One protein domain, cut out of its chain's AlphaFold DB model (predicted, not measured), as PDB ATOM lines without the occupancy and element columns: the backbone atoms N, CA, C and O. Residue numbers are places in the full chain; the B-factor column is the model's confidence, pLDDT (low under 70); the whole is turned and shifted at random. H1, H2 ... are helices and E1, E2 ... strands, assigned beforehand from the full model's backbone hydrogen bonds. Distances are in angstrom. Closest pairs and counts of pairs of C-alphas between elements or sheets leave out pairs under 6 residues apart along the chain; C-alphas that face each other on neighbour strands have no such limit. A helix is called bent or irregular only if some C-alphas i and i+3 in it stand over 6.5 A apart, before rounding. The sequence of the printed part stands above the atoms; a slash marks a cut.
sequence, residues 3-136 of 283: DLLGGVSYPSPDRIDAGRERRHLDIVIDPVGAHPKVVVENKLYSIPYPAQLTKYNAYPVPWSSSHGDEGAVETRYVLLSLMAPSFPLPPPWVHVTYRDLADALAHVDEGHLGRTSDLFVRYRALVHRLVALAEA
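Overview. This is residues 3 to 136 of the 283 residues of an uncharacterized protein of Kribbella sp. VKM Ac-2568 (UniProt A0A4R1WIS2). A strongly twisted sheet of five strands makes the body, with the helical hairpin of H2 and long H3 beyond one side of it, joined to it through the end of E5. On the opposite side lie short H1 and the loop of residues 57 to 74. The printed part has 134 residues, with E1, E2, E3, H1, E4, E5, H2, H3 along it; the sheet, in order E1, E2, E3, E4, E5, is mixed, as is the class, helices and strands. It is compact, with a radius of gyration of the C-alphas of 15.4 A and spans of 41 by 40 by 26 A.

Along the chain. E1, residues 15 to 22, begins at C-alpha 15 (-19.240, 35.141, -27.563) and, like E2, residues 25 to 32, is 19.0 A long. E3 is residues 37 to 43, 19.6 A; H1 is 50 to 56; E4 is 75 to 81, 18.9 A; E5 is 93 to 97; H2 is 98 to 105. H3, residues 110 to 136, 28.6 A, ends at C-alpha 136 (-12.822, 8.922, -55.963). It is irregular, with C-alphas 112 and 115 9.3 A apart, and has a kink of 108 degrees near residue 117.

Arrangement. E1, E2 and E3 form a meander, each strand the antiparallel neighbour of the one before, with N 19 and O 28 at 2.8 A and N 29 and O 38 at 2.8 A. E3, H1 and E4 form a strand-helix-strand unit, parallel strands joined through a helix, with a right-handed crossover; N 41 and O 78 are 2.9 A apart. E5 is parallel to E4, with N 79 and O 94 at 2.8 A. H1 and H2 are on the sheet but only graze it. H2 and H3 touch, closest at the C-alphas of Ala 102 and Val 127, 6.0 A, at a shallow tilt of 23 degrees, opposite ways; H3 does so with residues 124 to 131 alone. H3 is not on the sheet. Every O i to N i+4 pair is within hydrogen-bond range in H1 and H2, and 17 of 23 in H3.

Size, cuts and confidence. The C-alphas farthest apart, of Gly 33 and Ala 136, are 42.4 A apart. The printed part has no cut. The links H1 to E4 and E4 to E5 are long. Residues 111 to 116, in H3, stand free. Residues 3 to 9 and 11 to 12 have pLDDT under 70.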
ATOM      1  N   ASP A   3      -2.221  23.930 -35.251       39.53
ATOM      2  CA  ASP A   3      -1.348  24.993 -35.791       39.53
ATOM      3  C   ASP A   3      -1.039  24.859 -37.295       39.53
ATOM      4  O   ASP A   3      -0.880  25.865 -37.978       39.53
ATOM      5  N   LEU A   4      -1.018  23.633 -37.838       36.53
ATOM      6  CA  LEU A   4      -0.813  23.361 -39.272       36.53
ATOM      7  C   LEU A   4      -2.037  23.754 -40.110       36.53
ATOM      8  O   LEU A   4      -1.899  24.124 -41.271       36.53
ATOM      9  N   LEU A   5      -3.221  23.754 -39.493       43.53
ATOM     10  CA  LEU A   5      -4.461  24.287 -40.058       43.53
ATOM     11  C   LEU A   5      -4.712  25.734 -39.620       43.53
ATOM     12  O   LEU A   5      -5.765  26.299 -39.917       43.53
ATOM     13  N   GLY A   6      -3.768  26.335 -38.883       50.16
ATOM     14  CA  GLY A   6      -3.880  27.620 -38.186       50.16
ATOM     15  C   GLY A   6      -5.068  27.718 -37.217       50.16
ATOM     16  O   GLY A   6      -5.627  28.799 -37.034       50.16
ATOM     17  N   GLY A   7      -5.528  26.595 -36.668       56.88
ATOM     18  CA  GLY A   7      -6.594  26.536 -35.677       56.88
ATOM     19  C   GLY A   7      -6.232  27.390 -34.469       56.88
ATOM     20  O   GLY A   7      -5.391  27.004 -33.664       56.88
ATOM     21  N   VAL A   8      -6.862  28.559 -34.353       64.31
ATOM     22  CA  VAL A   8      -6.634  29.455 -33.222       64.31
ATOM     23  C   VAL A   8      -7.509  29.020 -32.060       64.31
ATOM     24  O   VAL A   8      -8.726  28.894 -32.193       64.31
ATOM     25  N   SER A   9      -6.877  28.783 -30.913       67.88
ATOM     26  CA  SER A   9      -7.585  28.591 -29.650       67.88
ATOM     27  C   SER A   9      -7.870  29.950 -29.027       67.88
ATOM     28  O   SER A   9      -6.946  30.701 -28.726       67.88
ATOM     29  N   TYR A  10      -9.147  30.260 -28.815       75.69
ATOM     30  CA  TYR A  10      -9.560  31.463 -28.099       75.69
ATOM     31  C   TYR A  10      -9.674  31.107 -26.612       75.69
ATOM     32  O   TYR A  10     -10.540  30.306 -26.263       75.69
ATOM     33  N   PRO A  11      -8.821  31.651 -25.726       65.75
ATOM     34  CA  PRO A  11      -8.770  31.224 -24.326       65.75
ATOM     35  C   PRO A  11     -10.080  31.467 -23.561       65.75
ATOM     36  O   PRO A  11     -10.350  30.733 -22.617       65.75
ATOM     37  N   SER A  12     -10.899  32.446 -23.969       69.81
ATOM     38  CA  SER A  12     -12.307  32.633 -23.566       69.81
ATOM     39  C   SER A  12     -12.917  33.786 -24.379       69.81
ATOM     40  O   SER A  12     -12.766  34.936 -23.975       69.81
ATOM     41  N   PRO A  13     -13.543  33.541 -25.543       78.38
ATOM     42  CA  PRO A  13     -14.249  34.603 -26.253       78.38
ATOM     43  C   PRO A  13     -15.528  34.976 -25.489       78.38
ATOM     44  O   PRO A  13     -16.213  34.087 -24.981       78.38
ATOM     45  N   ASP A  14     -15.882  36.266 -25.448       80.94
ATOM     46  CA  ASP A  14     -17.116  36.735 -24.788       80.94
ATOM     47  C   ASP A  14     -18.353  36.069 -25.411       80.94
ATOM     48  O   ASP A  14     -19.299  35.675 -24.726       80.94
ATOM     49  N   ARG A  15     -18.328  35.943 -26.742       85.81
ATOM     50  CA  ARG A  15     -19.240  35.141 -27.563       85.81
ATOM     51  C   ARG A  15     -18.634  34.911 -28.948       85.81
ATOM     52  O   ARG A  15     -17.676  35.579 -29.326       85.81
ATOM     53  N   ILE A  16     -19.226  34.009 -29.725       86.62
ATOM     54  CA  ILE A  16     -18.886  33.808 -31.139       86.62
ATOM     55  C   ILE A  16     -20.097  34.202 -31.983       86.62
ATOM     56  O   ILE A  16     -21.115  33.512 -31.958       86.62
ATOM     57  N   ASP A  17     -19.973  35.290 -32.742       89.00
ATOM     58  CA  ASP A  17     -20.975  35.698 -33.723       89.00
ATOM     59  C   ASP A  17     -20.595  35.118 -35.092       89.00
ATOM     60  O   ASP A  17     -19.491  35.334 -35.585       89.00
ATOM     61  N   ALA A  18     -21.508  34.380 -35.726       89.06
ATOM     62  CA  ALA A  18     -21.296  33.813 -37.057       89.06
ATOM     63  C   ALA A  18     -22.370  34.307 -38.033       89.06
ATOM     64  O   ALA A  18     -23.569  34.218 -37.761       89.06
ATOM     65  N   GLY A  19     -21.939  34.825 -39.182       88.06
ATOM     66  CA  GLY A  19     -22.798  35.247 -40.285       88.06
ATOM     67  C   GLY A  19     -22.561  34.404 -41.533       88.06
ATOM     68  O   GLY A  19     -21.439  33.966 -41.779       88.06
ATOM     69  N   ARG A  20     -23.615  34.206 -42.331       90.56
ATOM     70  CA  ARG A  20     -23.553  33.558 -43.650       90.56
ATOM     71  C   ARG A  20     -23.874  34.550 -44.763       90.56
ATOM     72  O   ARG A  20     -24.662  35.467 -44.533       90.56
ATOM     73  N   GLU A  21     -23.292  34.332 -45.942       85.06
ATOM     74  CA  GLU A  21     -23.605  35.037 -47.201       85.06
ATOM     75  C   GLU A  21     -23.565  36.571 -47.067       85.06
ATOM     76  O   GLU A  21     -24.389  37.319 -47.603       85.06
ATOM     77  N   ARG A  22     -22.586  37.078 -46.312       78.44
ATOM     78  CA  ARG A  22     -22.480  38.506 -46.017       78.44
ATOM     79  C   ARG A  22     -21.742  39.205 -47.150       78.44
ATOM     80  O   ARG A  22     -20.520  39.166 -47.203       78.44
ATOM     81  N   ARG A  23     -22.490  39.892 -48.021       76.50
ATOM     82  CA  ARG A  23     -21.934  40.672 -49.147       76.50
ATOM     83  C   ARG A  23     -20.962  39.840 -49.998       76.50
ATOM     84  O   ARG A  23     -19.862  40.292 -50.279       76.50
ATOM     85  N   HIS A  24     -21.401  38.643 -50.392       81.75
ATOM     86  CA  HIS A  24     -20.658  37.663 -51.202       81.75
ATOM     87  C   HIS A  24     -19.560  36.857 -50.488       81.75
ATOM     88  O   HIS A  24     -18.956  36.016 -51.138       81.75
ATOM     89  N   LEU A  25     -19.336  37.053 -49.183       86.62
ATOM     90  CA  LEU A  25     -18.507  36.149 -48.374       86.62
ATOM     91  C   LEU A  25     -19.371  35.031 -47.779       86.62
ATOM     92  O   LEU A  25     -20.403  35.317 -47.157       86.62
ATOM     93  N   ASP A  26     -18.947  33.776 -47.931       90.56
ATOM     94  CA  ASP A  26     -19.754  32.618 -47.525       90.56
ATOM     95  C   ASP A  26     -19.977  32.549 -46.005       90.56
ATOM     96  O   ASP A  26     -21.118  32.377 -45.557       90.56
ATOM     97  N   ILE A  27     -18.915  32.696 -45.200       93.12
ATOM     98  CA  ILE A  27     -18.989  32.669 -43.730       93.12
ATOM     99  C   ILE A  27     -18.060  33.727 -43.128       93.12
ATOM    100  O   ILE A  27     -16.912  33.886 -43.534       93.12
ATOM    101  N   VAL A  28     -18.548  34.422 -42.105       92.62
ATOM    102  CA  VAL A  28     -17.776  35.390 -41.318       92.62
ATOM    103  C   VAL A  28     -17.965  35.064 -39.839       92.62
ATOM    104  O   VAL A  28     -19.102  34.969 -39.378       92.62
ATOM    105  N   ILE A  29     -16.871  34.883 -39.103       92.31
ATOM    106  CA  ILE A  29     -16.851  34.487 -37.692       92.31
ATOM    107  C   ILE A  29     -16.132  35.569 -36.884       92.31
ATOM    108  O   ILE A  29     -14.955  35.858 -37.108       92.31
ATOM    109  N   ASP A  30     -16.852  36.142 -35.926       91.88
ATOM    110  CA  ASP A  30     -16.381  37.145 -34.980       91.88
ATOM    111  C   ASP A  30     -16.368  36.561 -33.557       91.88
ATOM    112  O   ASP A  30     -17.402  36.538 -32.882       91.88
ATOM    113  N   PRO A  31     -15.220  36.060 -33.072       90.00
ATOM    114  CA  PRO A  31     -15.035  35.796 -31.653       90.00
ATOM    115  C   PRO A  31     -14.928  37.143 -30.922       90.00
ATOM    116  O   PRO A  31     -13.871  37.775 -30.892       90.00
ATOM    117  N   VAL A  32     -16.039  37.631 -30.371       87.06
ATOM    118  CA  VAL A  32     -16.128  38.953 -29.737       87.06
ATOM    119  C   VAL A  32     -15.142  39.039 -28.572       87.06
ATOM    120  O   VAL A  32     -15.035  38.118 -27.765       87.06
ATOM    121  N   GLY A  33     -14.381  40.137 -28.531       86.25
ATOM    122  CA  GLY A  33     -13.318  40.345 -27.542       86.25
ATOM    123  C   GLY A  33     -12.023  39.566 -27.811       86.25
ATOM    124  O   GLY A  33     -11.063  39.731 -27.064       86.25
ATOM    125  N   ALA A  34     -11.957  38.754 -28.873       88.56
ATOM    126  CA  ALA A  34     -10.782  37.951 -29.204       88.56
ATOM    127  C   ALA A  34     -10.382  38.037 -30.689       88.56
ATOM    128  O   ALA A  34     -11.142  38.495 -31.548       88.56
ATOM    129  N   HIS A  35      -9.154  37.603 -30.971       87.56
ATOM    130  CA  HIS A  35      -8.518  37.632 -32.286       87.56
ATOM    131  C   HIS A  35      -7.769  36.316 -32.563       87.56
ATOM    132  O   HIS A  35      -7.389  35.631 -31.607       87.56
ATOM    133  N   PRO A  36      -7.577  35.943 -33.843       90.44
ATOM    134  CA  PRO A  36      -8.025  36.662 -35.031       90.44
ATOM    135  C   PRO A  36      -9.528  36.485 -35.287       90.44
ATOM    136  O   PRO A  36     -10.179  35.597 -34.748       90.44
ATOM    137  N   LYS A  37     -10.101  37.342 -36.123       91.75
ATOM    138  CA  LYS A  37     -11.413  37.115 -36.742       91.75
ATOM    139  C   LYS A  37     -11.254  36.152 -37.919       91.75
ATOM    140  O   LYS A  37     -10.140  35.991 -38.415       91.75
ATOM    141  N   VAL A  38     -12.325  35.518 -38.396       92.38
ATOM    142  CA  VAL A  38     -12.219  34.548 -39.504       92.38
ATOM    143  C   VAL A  38     -13.218  34.858 -40.611       92.38
ATOM    144  O   VAL A  38     -14.408  35.034 -40.363       92.38
ATOM    145  N   VAL A  39     -12.734  34.889 -41.845       92.81
ATOM    146  CA  VAL A  39     -13.535  34.918 -43.071       92.81
ATOM    147  C   VAL A  39     -13.280  33.611 -43.803       92.81
ATOM    148  O   VAL A  39     -12.128  33.226 -43.987       92.81
ATOM    149  N   VAL A  40     -14.342  32.916 -44.204       93.06
ATOM    150  CA  VAL A  40     -14.245  31.668 -44.961       93.06
ATOM    151  C   VAL A  40     -14.995  31.824 -46.270       93.06
ATOM    152  O   VAL A  40     -16.189  32.124 -46.270       93.06
ATOM    153  N   GLU A  41     -14.298  31.562 -47.367       93.56
ATOM    154  CA  GLU A  41     -14.910  31.277 -48.657       93.56
ATOM    155  C   GLU A  41     -14.983  29.758 -48.807       93.56
ATOM    156  O   GLU A  41     -13.962  29.072 -48.761       93.56
ATOM    157  N   ASN A  42     -16.195  29.224 -48.934       92.50
ATOM    158  CA  ASN A  42     -16.459  27.795 -48.905       92.50
ATOM    159  C   ASN A  42     -16.804  27.258 -50.298       92.50
ATOM    160  O   ASN A  42     -17.766  27.677 -50.947       92.50
ATOM    161  N   LYS A  43     -16.015  26.298 -50.773       90.69
ATOM    162  CA  LYS A  43     -15.997  25.899 -52.176       90.69
ATOM    163  C   LYS A  43     -15.977  24.385 -52.331       90.69
ATOM    164  O   LYS A  43     -14.943  23.725 -52.299       90.69
ATOM    165  N   LEU A  44     -17.171  23.830 -52.533       86.94
ATOM    166  CA  LEU A  44     -17.362  22.386 -52.658       86.94
ATOM    167  C   LEU A  44     -17.045  21.842 -54.058       86.94
ATOM    168  O   LEU A  44     -16.516  20.746 -54.173       86.94
ATOM    169  N   TYR A  45     -17.407  22.570 -55.117       80.25
ATOM    170  CA  TYR A  45     -17.433  22.009 -56.478       80.25
ATOM    171  C   TYR A  45     -16.667  22.818 -57.521       80.25
ATOM    172  O   TYR A  45     -16.555  22.377 -58.658       80.25
ATOM    173  N   SER A  46     -16.204  24.011 -57.168       78.00
ATOM    174  CA  SER A  46     -15.442  24.884 -58.053       78.00
ATOM    175  C   SER A  46     -14.464  25.696 -57.227       78.00
ATOM    176  O   SER A  46     -14.802  26.146 -56.133       78.00
ATOM    177  N   ILE A  47     -13.257  25.884 -57.747       78.38
ATOM    178  CA  ILE A  47     -12.225  26.685 -57.091       78.38
ATOM    179  C   ILE A  47     -12.267  28.107 -57.666       78.38
ATOM    180  O   ILE A  47     -12.204  28.254 -58.888       78.38
ATOM    181  N   PRO A  48     -12.400  29.154 -56.830       78.38
ATOM    182  CA  PRO A  48     -12.431  30.535 -57.291       78.38
ATOM    183  C   PRO A  48     -11.044  30.949 -57.777       78.38
ATOM    184  O   PRO A  48     -10.053  30.731 -57.081       78.38
ATOM    185  N   TYR A  49     -10.967  31.579 -58.948       81.75
ATOM    186  CA  TYR A  49      -9.699  32.082 -59.477       81.75
ATOM    187  C   TYR A  49      -9.143  33.236 -58.634       81.75
ATOM    188  O   TYR A  49      -9.912  33.938 -57.968       81.75
ATOM    189  N   PRO A  50      -7.822  33.503 -58.702       85.00
ATOM    190  CA  PRO A  50      -7.184  34.547 -57.899       85.00
ATOM    191  C   PRO A  50      -7.885  35.907 -57.983       85.00
ATOM    192  O   PRO A  50      -8.114  36.542 -56.960       85.00
ATOM    193  N   ALA A  51      -8.322  36.319 -59.178       85.62
ATOM    194  CA  ALA A  51      -9.010  37.595 -59.375       85.62
ATOM    195  C   ALA A  51     -10.321  37.709 -58.574       85.62
ATOM    196  O   ALA A  51     -10.682  38.802 -58.135       85.62
ATOM    197  N   GLN A  52     -11.038  36.602 -58.365       86.38
ATOM    198  CA  GLN A  52     -12.249  36.582 -57.545       86.38
ATOM    199  C   GLN A  52     -11.914  36.766 -56.061       86.38
ATOM    200  O   GLN A  52     -12.548  37.580 -55.395       86.38
ATOM    201  N   LEU A  53     -10.881  36.084 -55.564       89.31
ATOM    202  CA  LEU A  53     -10.418  36.231 -54.181       89.31
ATOM    203  C   LEU A  53      -9.888  37.645 -53.902       89.31
ATOM    204  O   LEU A  53     -10.232  38.239 -52.884       89.31
ATOM    205  N   THR A  54      -9.144  38.241 -54.840       89.50
ATOM    206  CA  THR A  54      -8.705  39.642 -54.735       89.50
ATOM    207  C   THR A  54      -9.892  40.609 -54.690       89.50
ATOM    208  O   THR A  54      -9.881  41.553 -53.907       89.50
ATOM    209  N   LYS A  55     -10.963  40.373 -55.465       87.38
ATOM    210  CA  LYS A  55     -12.189  41.194 -55.372       87.38
ATOM    211  C   LYS A  55     -12.819  41.118 -53.980       87.38
ATOM    212  O   LYS A  55     -13.317  42.126 -53.485       87.38
ATOM    213  N   TYR A  56     -12.783  39.950 -53.343       88.06
ATOM    214  CA  TYR A  56     -13.354  39.756 -52.011       88.06
ATOM    215  C   TYR A  56     -12.612  40.520 -50.917       88.06
ATOM    216  O   TYR A  56     -13.241  40.936 -49.945       88.06
ATOM    217  N   ASN A  57     -11.320  40.795 -51.105       86.81
ATOM    218  CA  ASN A  57     -10.537  41.630 -50.192       86.81
ATOM    219  C   ASN A  57     -11.094  43.063 -50.067       86.81
ATOM    220  O   ASN A  57     -10.855  43.749 -49.073       86.81
ATOM    221  N   ALA A  58     -11.856  43.530 -51.062       84.06
ATOM    222  CA  ALA A  58     -12.488  44.844 -51.036       84.06
ATOM    223  C   ALA A  58     -13.841  44.864 -50.297       84.06
ATOM    224  O   ALA A  58     -14.395  45.946 -50.072       84.06
ATOM    225  N   TYR A  59     -14.411  43.708 -49.935       87.44
ATOM    226  CA  TYR A  59     -15.732  43.657 -49.314       87.44
ATOM    227  C   TYR A  59     -15.684  43.945 -47.813       87.44
ATOM    228  O   TYR A  59     -14.965  43.282 -47.078       87.44
ATOM    229  N   PRO A  60     -16.497  44.887 -47.302       87.94
ATOM    230  CA  PRO A  60     -16.465  45.250 -45.892       87.94
ATOM    231  C   PRO A  60     -16.977  44.115 -44.995       87.94
ATOM    232  O   PRO A  60     -18.020  43.505 -45.257       87.94
ATOM    233  N   VAL A  61     -16.294  43.922 -43.870       89.31
ATOM    234  CA  VAL A  61     -16.616  42.960 -42.807       89.31
ATOM    235  C   VAL A  61     -17.135  43.713 -41.568       89.31
ATOM    236  O   VAL A  61     -16.994  44.935 -41.494       89.31
ATOM    237  N   PRO A  62     -17.783  43.052 -40.586       88.19
ATOM    238  CA  PRO A  62     -18.400  43.744 -39.445       88.19
ATOM    239  C   PRO A  62     -17.448  44.661 -38.664       88.19
ATOM    240  O   PRO A  62     -17.873  45.700 -38.169       88.19
ATOM    241  N   TRP A  63     -16.174  44.278 -38.576       89.69
ATOM    242  CA  TRP A  63     -15.134  44.970 -37.812       89.69
ATOM    243  C   TRP A  63     -14.191  45.822 -38.676       89.69
ATOM    244  O   TRP A  63     -13.288  46.458 -38.139       89.69
ATOM    245  N   SER A  64     -14.363  45.847 -40.002       88.19
ATOM    246  CA  SER A  64     -13.533  46.652 -40.904       88.19
ATOM    247  C   SER A  64     -14.286  47.031 -42.179       88.19
ATOM    248  O   SER A  64     -14.750  46.178 -42.935       88.19
ATOM    249  N   SER A  65     -14.376  48.336 -42.438       83.19
ATOM    250  CA  SER A  65     -15.066  48.900 -43.602       83.19
ATOM    251  C   SER A  65     -14.215  48.941 -44.877       83.19
ATOM    252  O   SER A  65     -14.775  49.091 -45.960       83.19
ATOM    253  N   SER A  66     -12.890  48.815 -44.770       76.00
ATOM    254  CA  SER A  66     -11.959  48.771 -45.902       76.00
ATOM    255  C   SER A  66     -10.651  48.130 -45.458       76.00
ATOM    256  O   SER A  66     -10.171  48.418 -44.361       76.00
ATOM    257  N   HIS A  67     -10.102  47.238 -46.278       79.38
ATOM    258  CA  HIS A  67      -8.919  46.482 -45.884       79.38
ATOM    259  C   HIS A  67      -7.940  46.112 -47.009       79.38
ATOM    260  O   HIS A  67      -6.848  45.648 -46.707       79.38
ATOM    261  N   GLY A  68      -8.256  46.418 -48.273       81.25
ATOM    262  CA  GLY A  68      -7.312  46.293 -49.391       81.25
ATOM    263  C   GLY A  68      -6.701  44.895 -49.530       81.25
ATOM    264  O   GLY A  68      -7.218  43.924 -48.987       81.25
ATOM    265  N   ASP A  69      -5.588  44.796 -50.255       84.62
ATOM    266  CA  ASP A  69      -4.991  43.507 -50.632       84.62
ATOM    267  C   ASP A  69      -4.460  42.685 -49.445       84.62
ATOM    268  O   ASP A  69      -4.360  41.466 -49.543       84.62
ATOM    269  N   GLU A  70      -4.175  43.329 -48.313       87.31
ATOM    270  CA  GLU A  70      -3.670  42.676 -47.096       87.31
ATOM    271  C   GLU A  70      -4.786  42.127 -46.193       87.31
ATOM    272  O   GLU A  70      -4.523  41.406 -45.230       87.31
ATOM    273  N   GLY A  71      -6.049  42.445 -46.484       89.12
ATOM    274  CA  GLY A  71      -7.167  42.046 -45.639       89.12
ATOM    275  C   GLY A  71      -7.257  42.801 -44.315       89.12
ATOM    276  O   GLY A  71      -6.477  43.696 -43.986       89.12
ATOM    277  N   ALA A  72      -8.335  42.527 -43.581       90.75
ATOM    278  CA  ALA A  72      -8.610  43.225 -42.335       90.75
ATOM    279  C   ALA A  72      -7.584  42.842 -41.260       90.75
ATOM    280  O   ALA A  72      -7.188  41.686 -41.133       90.75
ATOM    281  N   VAL A  73      -7.191  43.824 -40.447       87.81
ATOM    282  CA  VAL A  73      -6.266  43.626 -39.322       87.81
ATOM    283  C   VAL A  73      -6.775  42.508 -38.409       87.81
ATOM    284  O   VAL A  73      -7.980  42.402 -38.163       87.81
ATOM    285  N   GLU A  74      -5.853  41.669 -37.925       89.19
ATOM    286  CA  GLU A  74      -6.155  40.533 -37.043       89.19
ATOM    287  C   GLU A  74      -7.287  39.645 -37.592       89.19
ATOM    288  O   GLU A  74      -8.149  39.182 -36.844       89.19
ATOM    289  N   THR A  75      -7.339  39.453 -38.914       91.00
ATOM    290  CA  THR A  75      -8.350  38.634 -39.591       91.00
ATOM    291  C   THR A  75      -7.680  37.578 -40.446       91.00
ATOM    292  O   THR A  75      -6.763  37.854 -41.212       91.00
ATOM    293  N   ARG A  76      -8.175  36.350 -40.341       91.75
ATOM    294  CA  ARG A  76      -7.730  35.223 -41.142       91.75
ATOM    295  C   ARG A  76      -8.723  34.945 -42.259       91.75
ATOM    296  O   ARG A  76      -9.903  34.729 -41.991       91.75
ATOM    297  N   TYR A  77      -8.226  34.892 -43.487       93.06
ATOM    298  CA  TYR A  77      -9.017  34.595 -44.678       93.06
ATOM    299  C   TYR A  77      -8.720  33.172 -45.136       93.06
ATOM    300  O   TYR A  77      -7.575  32.835 -45.427       93.06
ATOM    301  N   VAL A  78      -9.744  32.327 -45.165       93.50
ATOM    302  CA  VAL A  78      -9.621  30.897 -45.447       93.50
ATOM    303  C   VAL A  78     -10.416  30.554 -46.695       93.50
ATOM    304  O   VAL A  78     -11.638  30.680 -46.709       93.50
ATOM    305  N   LEU A  79      -9.738  30.061 -47.725       94.44
ATOM    306  CA  LEU A  79     -10.387  29.310 -48.788       94.44
ATOM    307  C   LEU A  79     -10.524  27.865 -48.304       94.44
ATOM    308  O   LEU A  79      -9.533  27.136 -48.247       94.44
ATOM    309  N   LEU A  80     -11.742  27.473 -47.936       94.12
ATOM    310  CA  LEU A  80     -12.078  26.096 -47.597       94.12
ATOM    311  C   LEU A  80     -12.576  25.394 -48.859       94.12
ATOM    312  O   LEU A  80     -13.672  25.704 -49.332       94.12
ATOM    313  N   SER A  81     -11.809  24.447 -49.397       93.19
ATOM    314  CA  SER A  81     -12.197  23.764 -50.634       93.19
ATOM    315  C   SER A  81     -11.994  22.255 -50.629       93.19
ATOM    316  O   SER A  81     -11.152  21.700 -49.924       93.19
ATOM    317  N   LEU A  82     -12.854  21.563 -51.384       90.81
ATOM    318  CA  LEU A  82     -12.797  20.103 -51.539       90.81
ATOM    319  C   LEU A  82     -11.607  19.668 -52.392       90.81
ATOM    320  O   LEU A  82     -11.011  18.632 -52.123       90.81
ATOM    321  N   MET A  83     -11.258  20.479 -53.389       87.25
ATOM    322  CA  MET A  83     -10.086  20.288 -54.237       87.25
ATOM    323  C   MET A  83      -9.054  21.366 -53.923       87.25
ATOM    324  O   MET A  83      -9.416  22.487 -53.555       87.25
ATOM    325  N   ALA A  84      -7.773  21.038 -54.076       88.06
ATOM    326  CA  ALA A  84      -6.717  22.022 -53.913       88.06
ATOM    327  C   ALA A  84      -6.666  22.976 -55.123       88.06
ATOM    328  O   ALA A  84      -6.829  22.523 -56.260       88.06
ATOM    329  N   PRO A  85      -6.425  24.284 -54.913       89.62
ATOM    330  CA  PRO A  85      -6.131  25.199 -56.005       89.62
ATOM    331  C   PRO A  85      -4.795  24.823 -56.662       89.62
ATOM    332  O   PRO A  85      -3.801  24.573 -55.986       89.62
ATOM    333  N   SER A  86      -4.763  24.836 -57.992       88.75
ATOM    334  CA  SER A  86      -3.566  24.603 -58.826       88.75
ATOM    335  C   SER A  86      -2.698  25.857 -59.019       88.75
ATOM    336  O   SER A  86      -1.782  25.877 -59.839       88.75
ATOM    337  N   PHE A  87      -2.984  26.924 -58.274       87.06
ATOM    338  CA  PHE A  87      -2.317  28.219 -58.355       87.06
ATOM    339  C   PHE A  87      -2.035  28.776 -56.954       87.06
ATOM    340  O   PHE A  87      -2.742  28.435 -56.001       87.06
ATOM    341  N   PRO A  88      -1.034  29.663 -56.810       89.25
ATOM    342  CA  PRO A  88      -0.818  30.370 -55.556       89.25
ATOM    343  C   PRO A  88      -2.024  31.260 -55.238       89.25
ATOM    344  O   PRO A  88      -2.530  31.976 -56.105       89.25
ATOM    345  N   LEU A  89      -2.477  31.222 -53.984       91.06
ATOM    346  CA  LEU A  89      -3.540  32.107 -53.525       91.06
ATOM    347  C   LEU A  89      -3.011  33.539 -53.359       91.06
ATOM    348  O   LEU A  89      -1.891  33.718 -52.873       91.06
ATOM    349  N   PRO A  90      -3.796  34.562 -53.742       92.19
ATOM    350  CA  PRO A  90      -3.438  35.939 -53.442       92.19
ATOM    351  C   PRO A  90      -3.536  36.183 -51.927       92.19
ATOM    352  O   PRO A  90      -4.446  35.647 -51.284       92.19
ATOM    353  N   PRO A  91      -2.662  37.022 -51.343       91.69
ATOM    354  CA  PRO A  91      -2.864  37.514 -49.985       91.69
ATOM    355  C   PRO A  91      -4.269  38.121 -49.812       91.69
ATOM    356  O   PRO A  91      -4.853  38.621 -50.781       91.69
ATOM    357  N   PRO A  92      -4.858  38.041 -48.607       92.75
ATOM    358  CA  PRO A  92      -4.393  37.343 -47.397       92.75
ATOM    359  C   PRO A  92      -4.846  35.867 -47.321       92.75
ATOM    360  O   PRO A  92      -4.823  35.262 -46.246       92.75
ATOM    361  N   TRP A  93      -5.344  35.296 -48.421       93.69
ATOM    362  CA  TRP A  93      -6.022  34.003 -48.402       93.69
ATOM    363  C   TRP A  93      -5.057  32.850 -48.146       93.69
ATOM    364  O   TRP A  93      -4.039  32.694 -48.819       93.69
ATOM    365  N   VAL A  94      -5.439  31.979 -47.215       93.25
ATOM    366  CA  VAL A  94      -4.800  30.679 -47.010       93.25
ATOM    367  C   VAL A  94      -5.762  29.559 -47.378       93.25
ATOM    368  O   VAL A  94      -6.975  29.681 -47.216       93.25
ATOM    369  N   HIS A  95      -5.219  28.457 -47.876       93.31
ATOM    370  CA  HIS A  95      -6.002  27.290 -48.256       93.31
ATOM    371  C   HIS A  95      -6.136  26.327 -47.073       93.31
ATOM    372  O   HIS A  95      -5.151  26.048 -46.388       93.31
ATOM    373  N   VAL A  96      -7.342  25.804 -46.861       93.06
ATOM    374  CA  VAL A  96      -7.621  24.672 -45.971       93.06
ATOM    375  C   VAL A  96      -8.457  23.668 -46.754       93.06
ATOM    376  O   VAL A  96      -9.486  24.032 -47.325       93.06
ATOM    377  N   THR A  97      -8.044  22.402 -46.787       92.06
ATOM    378  CA  THR A  97      -8.821  21.377 -47.493       92.06
ATOM    379  C   THR A  97      -9.987  20.873 -46.645       92.06
ATOM    380  O   THR A  97      -9.984  20.927 -45.414       92.06
ATOM    381  N   TYR A  98     -10.995  20.288 -47.287       93.56
ATOM    382  CA  TYR A  98     -12.020  19.540 -46.553       93.56
ATOM    383  C   TYR A  98     -11.466  18.307 -45.822       93.56
ATOM    384  O   TYR A  98     -12.043  17.905 -44.813       93.56
ATOM    385  N   ARG A  99     -10.353  17.725 -46.292       92.81
ATOM    386  CA  ARG A  99      -9.619  16.663 -45.585       92.81
ATOM    387  C   ARG A  99      -9.069  17.182 -44.258       92.81
ATOM    388  O   ARG A  99      -9.374  16.609 -43.218       92.81
ATOM    389  N   ASP A 100      -8.386  18.321 -44.294       92.00
ATOM    390  CA  ASP A 100      -7.885  19.010 -43.103       92.00
ATOM    391  C   ASP A 100      -9.004  19.315 -42.099       92.00
ATOM    392  O   ASP A 100      -8.869  19.088 -40.896       92.00
ATOM    393  N   LEU A 101     -10.145  19.806 -42.596       91.94
ATOM    394  CA  LEU A 101     -11.324  20.042 -41.769       91.94
ATOM    395  C   LEU A 101     -11.847  18.740 -41.149       91.94
ATOM    396  O   LEU A 101     -12.183  18.730 -39.967       91.94
ATOM    397  N   ALA A 102     -11.920  17.650 -41.916       92.00
ATOM    398  CA  ALA A 102     -12.350  16.346 -41.414       92.00
ATOM    399  C   ALA A 102     -11.466  15.885 -40.245       92.00
ATOM    400  O   ALA A 102     -11.978  15.499 -39.191       92.00
ATOM    401  N   ASP A 103     -10.148  16.011 -40.413       90.81
ATOM    402  CA  ASP A 103      -9.164  15.660 -39.395       90.81
ATOM    403  C   ASP A 103      -9.305  16.559 -38.159       90.81
ATOM    404  O   ASP A 103      -9.307  16.068 -37.030       90.81
ATOM    405  N   ALA A 104      -9.508  17.867 -38.335       89.19
ATOM    406  CA  ALA A 104      -9.750  18.788 -37.223       89.19
ATOM    407  C   ALA A 104     -11.030  18.444 -36.442       89.19
ATOM    408  O   ALA A 104     -11.017  18.420 -35.210       89.19
ATOM    409  N   LEU A 105     -12.126  18.126 -37.141       89.88
ATOM    410  CA  LEU A 105     -13.404  17.749 -36.524       89.88
ATOM    411  C   LEU A 105     -13.299  16.456 -35.705       89.88
ATOM    412  O   LEU A 105     -14.058  16.278 -34.753       89.88
ATOM    413  N   ALA A 106     -12.363  15.561 -36.032       89.00
ATOM    414  CA  ALA A 106     -12.118  14.347 -35.252       89.00
ATOM    415  C   ALA A 106     -11.539  14.624 -33.849       89.00
ATOM    416  O   ALA A 106     -11.643  13.769 -32.975       89.00
ATOM    417  N   HIS A 107     -10.967  15.812 -33.619       87.62
ATOM    418  CA  HIS A 107     -10.381  16.205 -32.331       87.62
ATOM    419  C   HIS A 107     -11.372  16.916 -31.399       87.62
ATOM    420  O   HIS A 107     -11.030  17.215 -30.255       87.62
ATOM    421  N   VAL A 108     -12.581  17.222 -31.872       86.25
ATOM    422  CA  VAL A 108     -13.610  17.866 -31.053       86.25
ATOM    423  C   VAL A 108     -14.266  16.819 -30.161       86.25
ATOM    424  O   VAL A 108     -14.805  15.827 -30.651       86.25
ATOM    425  N   ASP A 109     -14.259  17.065 -28.853       86.25
ATOM    426  CA  ASP A 109     -14.987  16.232 -27.901       86.25
ATOM    427  C   ASP A 109     -16.497  16.491 -28.003       86.25
ATOM    428  O   ASP A 109     -17.025  17.514 -27.559       86.25
ATOM    429  N   GLU A 110     -17.194  15.520 -28.584       86.69
ATOM    430  CA  GLU A 110     -18.642  15.510 -28.779       86.69
ATOM    431  C   GLU A 110     -19.435  15.675 -27.475       86.69
ATOM    432  O   GLU A 110     -20.548  16.210 -27.503       86.69
ATOM    433  N   GLY A 111     -18.876  15.246 -26.337       82.38
ATOM    434  CA  GLY A 111     -19.517  15.354 -25.026       82.38
ATOM    435  C   GLY A 111     -19.736  16.805 -24.590       82.38
ATOM    436  O   GLY A 111     -20.737  17.112 -23.939       82.38
ATOM    437  N   HIS A 112     -18.867  17.721 -25.026       84.81
ATOM    438  CA  HIS A 112     -18.966  19.151 -24.719       84.81
ATOM    439  C   HIS A 112     -20.021  19.888 -25.561       84.81
ATOM    440  O   HIS A 112     -20.377  21.023 -25.245       84.81
ATOM    441  N   LEU A 113     -20.562  19.257 -26.610       84.12
ATOM    442  CA  LEU A 113     -21.548  19.868 -27.510       84.12
ATOM    443  C   LEU A 113     -22.996  19.722 -27.006       84.12
ATOM    444  O   LEU A 113     -23.911  20.381 -27.506       84.12
ATOM    445  N   GLY A 114     -23.237  18.873 -26.002       88.75
ATOM    446  CA  GLY A 114     -24.565  18.669 -25.425       88.75
ATOM    447  C   GLY A 114     -25.610  18.305 -26.487       88.75
ATOM    448  O   GLY A 114     -25.474  17.315 -27.202       88.75
ATOM    449  N   ARG A 115     -26.668  19.117 -26.621       87.25
ATOM    450  CA  ARG A 115     -27.802  18.835 -27.528       87.25
ATOM    451  C   ARG A 115     -27.446  18.852 -29.020       87.25
ATOM    452  O   ARG A 115     -28.244  18.366 -29.817       87.25
ATOM    453  N   THR A 116     -26.309  19.421 -29.418       89.19
ATOM    454  CA  THR A 116     -25.890  19.486 -30.832       89.19
ATOM    455  C   THR A 116     -24.947  18.354 -31.234       89.19
ATOM    456  O   THR A 116     -24.577  18.274 -32.405       89.19
ATOM    457  N   SER A 117     -24.604  17.453 -30.305       92.06
ATOM    458  CA  SER A 117     -23.685  16.333 -30.540       92.06
ATOM    459  C   SER A 117     -24.112  15.458 -31.732       92.06
ATOM    460  O   SER A 117     -23.336  15.273 -32.666       92.06
ATOM    461  N   ASP A 118     -25.385  15.052 -31.810       92.62
ATOM    462  CA  ASP A 118     -25.895  14.241 -32.932       92.62
ATOM    463  C   ASP A 118     -25.748  14.933 -34.296       92.62
ATOM    464  O   ASP A 118     -25.420  14.300 -35.306       92.62
ATOM    465  N   LEU A 119     -26.006  16.245 -34.345       93.06
ATOM    466  CA  LEU A 119     -25.849  17.034 -35.566       93.06
ATOM    467  C   LEU A 119     -24.373  17.119 -35.962       93.06
ATOM    468  O   LEU A 119     -24.049  16.973 -37.141       93.06
ATOM    469  N   PHE A 120     -23.487  17.304 -34.983       93.06
ATOM    470  CA  PHE A 120     -22.045  17.336 -35.195       93.06
ATOM    471  C   PHE A 120     -21.512  16.003 -35.733       93.06
ATOM    472  O   PHE A 120     -20.798  15.995 -36.735       93.06
ATOM    473  N   VAL A 121     -21.926  14.871 -35.155       93.25
ATOM    474  CA  VAL A 121     -21.545  13.528 -35.629       93.25
ATOM    475  C   VAL A 121     -21.955  13.321 -37.086       93.25
ATOM    476  O   VAL A 121     -21.158  12.858 -37.907       93.25
ATOM    477  N   ARG A 122     -23.188  13.705 -37.440       94.19
ATOM    478  CA  ARG A 122     -23.683  13.619 -38.824       94.19
ATOM    479  C   ARG A 122     -22.913  14.541 -39.764       94.19
ATOM    480  O   ARG A 122     -22.600  14.128 -40.878       94.19
ATOM    481  N   TYR A 123     -22.594  15.757 -39.326       93.81
ATOM    482  CA  TYR A 123     -21.801  16.704 -40.104       93.81
ATOM    483  C   TYR A 123     -20.381  16.183 -40.356       93.81
ATOM    484  O   TYR A 123     -19.947  16.154 -41.506       93.81
ATOM    485  N   ARG A 124     -19.693  15.671 -39.327       93.69
ATOM    486  CA  ARG A 124     -18.373  15.039 -39.476       93.69
ATOM    487  C   ARG A 124     -18.424  13.873 -40.466       93.69
ATOM    488  O   ARG A 124     -17.599  13.794 -41.372       93.69
ATOM    489  N   ALA A 125     -19.425  12.997 -40.349       93.75
ATOM    490  CA  ALA A 125     -19.606  11.884 -41.282       93.75
ATOM    491  C   ALA A 125     -19.868  12.356 -42.725       93.75
ATOM    492  O   ALA A 125     -19.358  11.755 -43.670       93.75
ATOM    493  N   LEU A 126     -20.642  13.430 -42.906       93.38
ATOM    494  CA  LEU A 126     -20.873  14.041 -44.215       93.38
ATOM    495  C   LEU A 126     -19.572  14.590 -44.815       93.38
ATOM    496  O   LEU A 126     -19.293  14.312 -45.978       93.38
ATOM    497  N   VAL A 127     -18.769  15.313 -44.031       94.25
ATOM    498  CA  VAL A 127     -17.473  15.856 -44.471       94.25
ATOM    499  C   VAL A 127     -16.548  14.735 -44.957       94.25
ATOM    500  O   VAL A 127     -16.037  14.826 -46.069       94.25
ATOM    501  N   HIS A 128     -16.416  13.631 -44.212       93.81
ATOM    502  CA  HIS A 128     -15.620  12.481 -44.666       93.81
ATOM    503  C   HIS A 128     -16.137  11.868 -45.974       93.81
ATOM    504  O   HIS A 128     -15.343  11.523 -46.846       93.81
ATOM    505  N   ARG A 129     -17.460  11.738 -46.131       91.25
ATOM    506  CA  ARG A 129     -18.055  11.204 -47.368       91.25
ATOM    507  C   ARG A 129     -17.819  12.124 -48.560       91.25
ATOM    508  O   ARG A 129     -17.600  11.626 -49.656       91.25
ATOM    509  N   LEU A 130     -17.860  13.439 -48.351       91.25
ATOM    510  CA  LEU A 130     -17.561  14.420 -49.393       91.25
ATOM    511  C   LEU A 130     -16.098  14.340 -49.834       91.25
ATOM    512  O   LEU A 130     -15.843  14.319 -51.034       91.25
ATOM    513  N   VAL A 131     -15.163  14.239 -48.882       92.50
ATOM    514  CA  VAL A 131     -13.732  14.047 -49.170       92.50
ATOM    515  C   VAL A 131     -13.523  12.768 -49.977       92.50
ATOM    516  O   VAL A 131     -12.969  12.830 -51.067       92.50
ATOM    517  N   ALA A 132     -14.062  11.638 -49.508       90.75
ATOM    518  CA  ALA A 132     -13.946  10.364 -50.214       90.75
ATOM    519  C   ALA A 132     -14.571  10.406 -51.619       90.75
ATOM    520  O   ALA A 132     -14.031   9.818 -52.549       90.75
ATOM    521  N   LEU A 133     -15.696  11.112 -51.790       89.12
ATOM    522  CA  LEU A 133     -16.319  11.284 -53.101       89.12
ATOM    523  C   LEU A 133     -15.420  12.085 -54.044       89.12
ATOM    524  O   LEU A 133     -15.223  11.656 -55.174       89.12
ATOM    525  N   ALA A 134     -14.874  13.222 -53.602       89.81
ATOM    526  CA  ALA A 134     -13.961  14.012 -54.427       89.81
ATOM    527  C   ALA A 134     -12.695  13.223 -54.787       89.81
ATOM    528  O   ALA A 134     -12.338  13.181 -55.958       89.81
ATOM    529  N   GLU A 135     -12.090  12.532 -53.815       90.00
ATOM    530  CA  GLU A 135     -10.910  11.673 -54.004       90.00
ATOM    531  C   GLU A 135     -11.178  10.471 -54.936       90.00
ATOM    532  O   GLU A 135     -10.253   9.990 -55.585       90.00
ATOM    533  N   ALA A 136     -12.429  10.008 -55.056       89.19
ATOM    534  CA  ALA A 136     -12.822   8.922 -55.963       89.19
ATOM    535  C   ALA A 136     -13.161   9.387 -57.388       89.19
ATOM    536  O   ALA A 136     -13.083   8.596 -58.326       89.19
TER     537      ALA A 136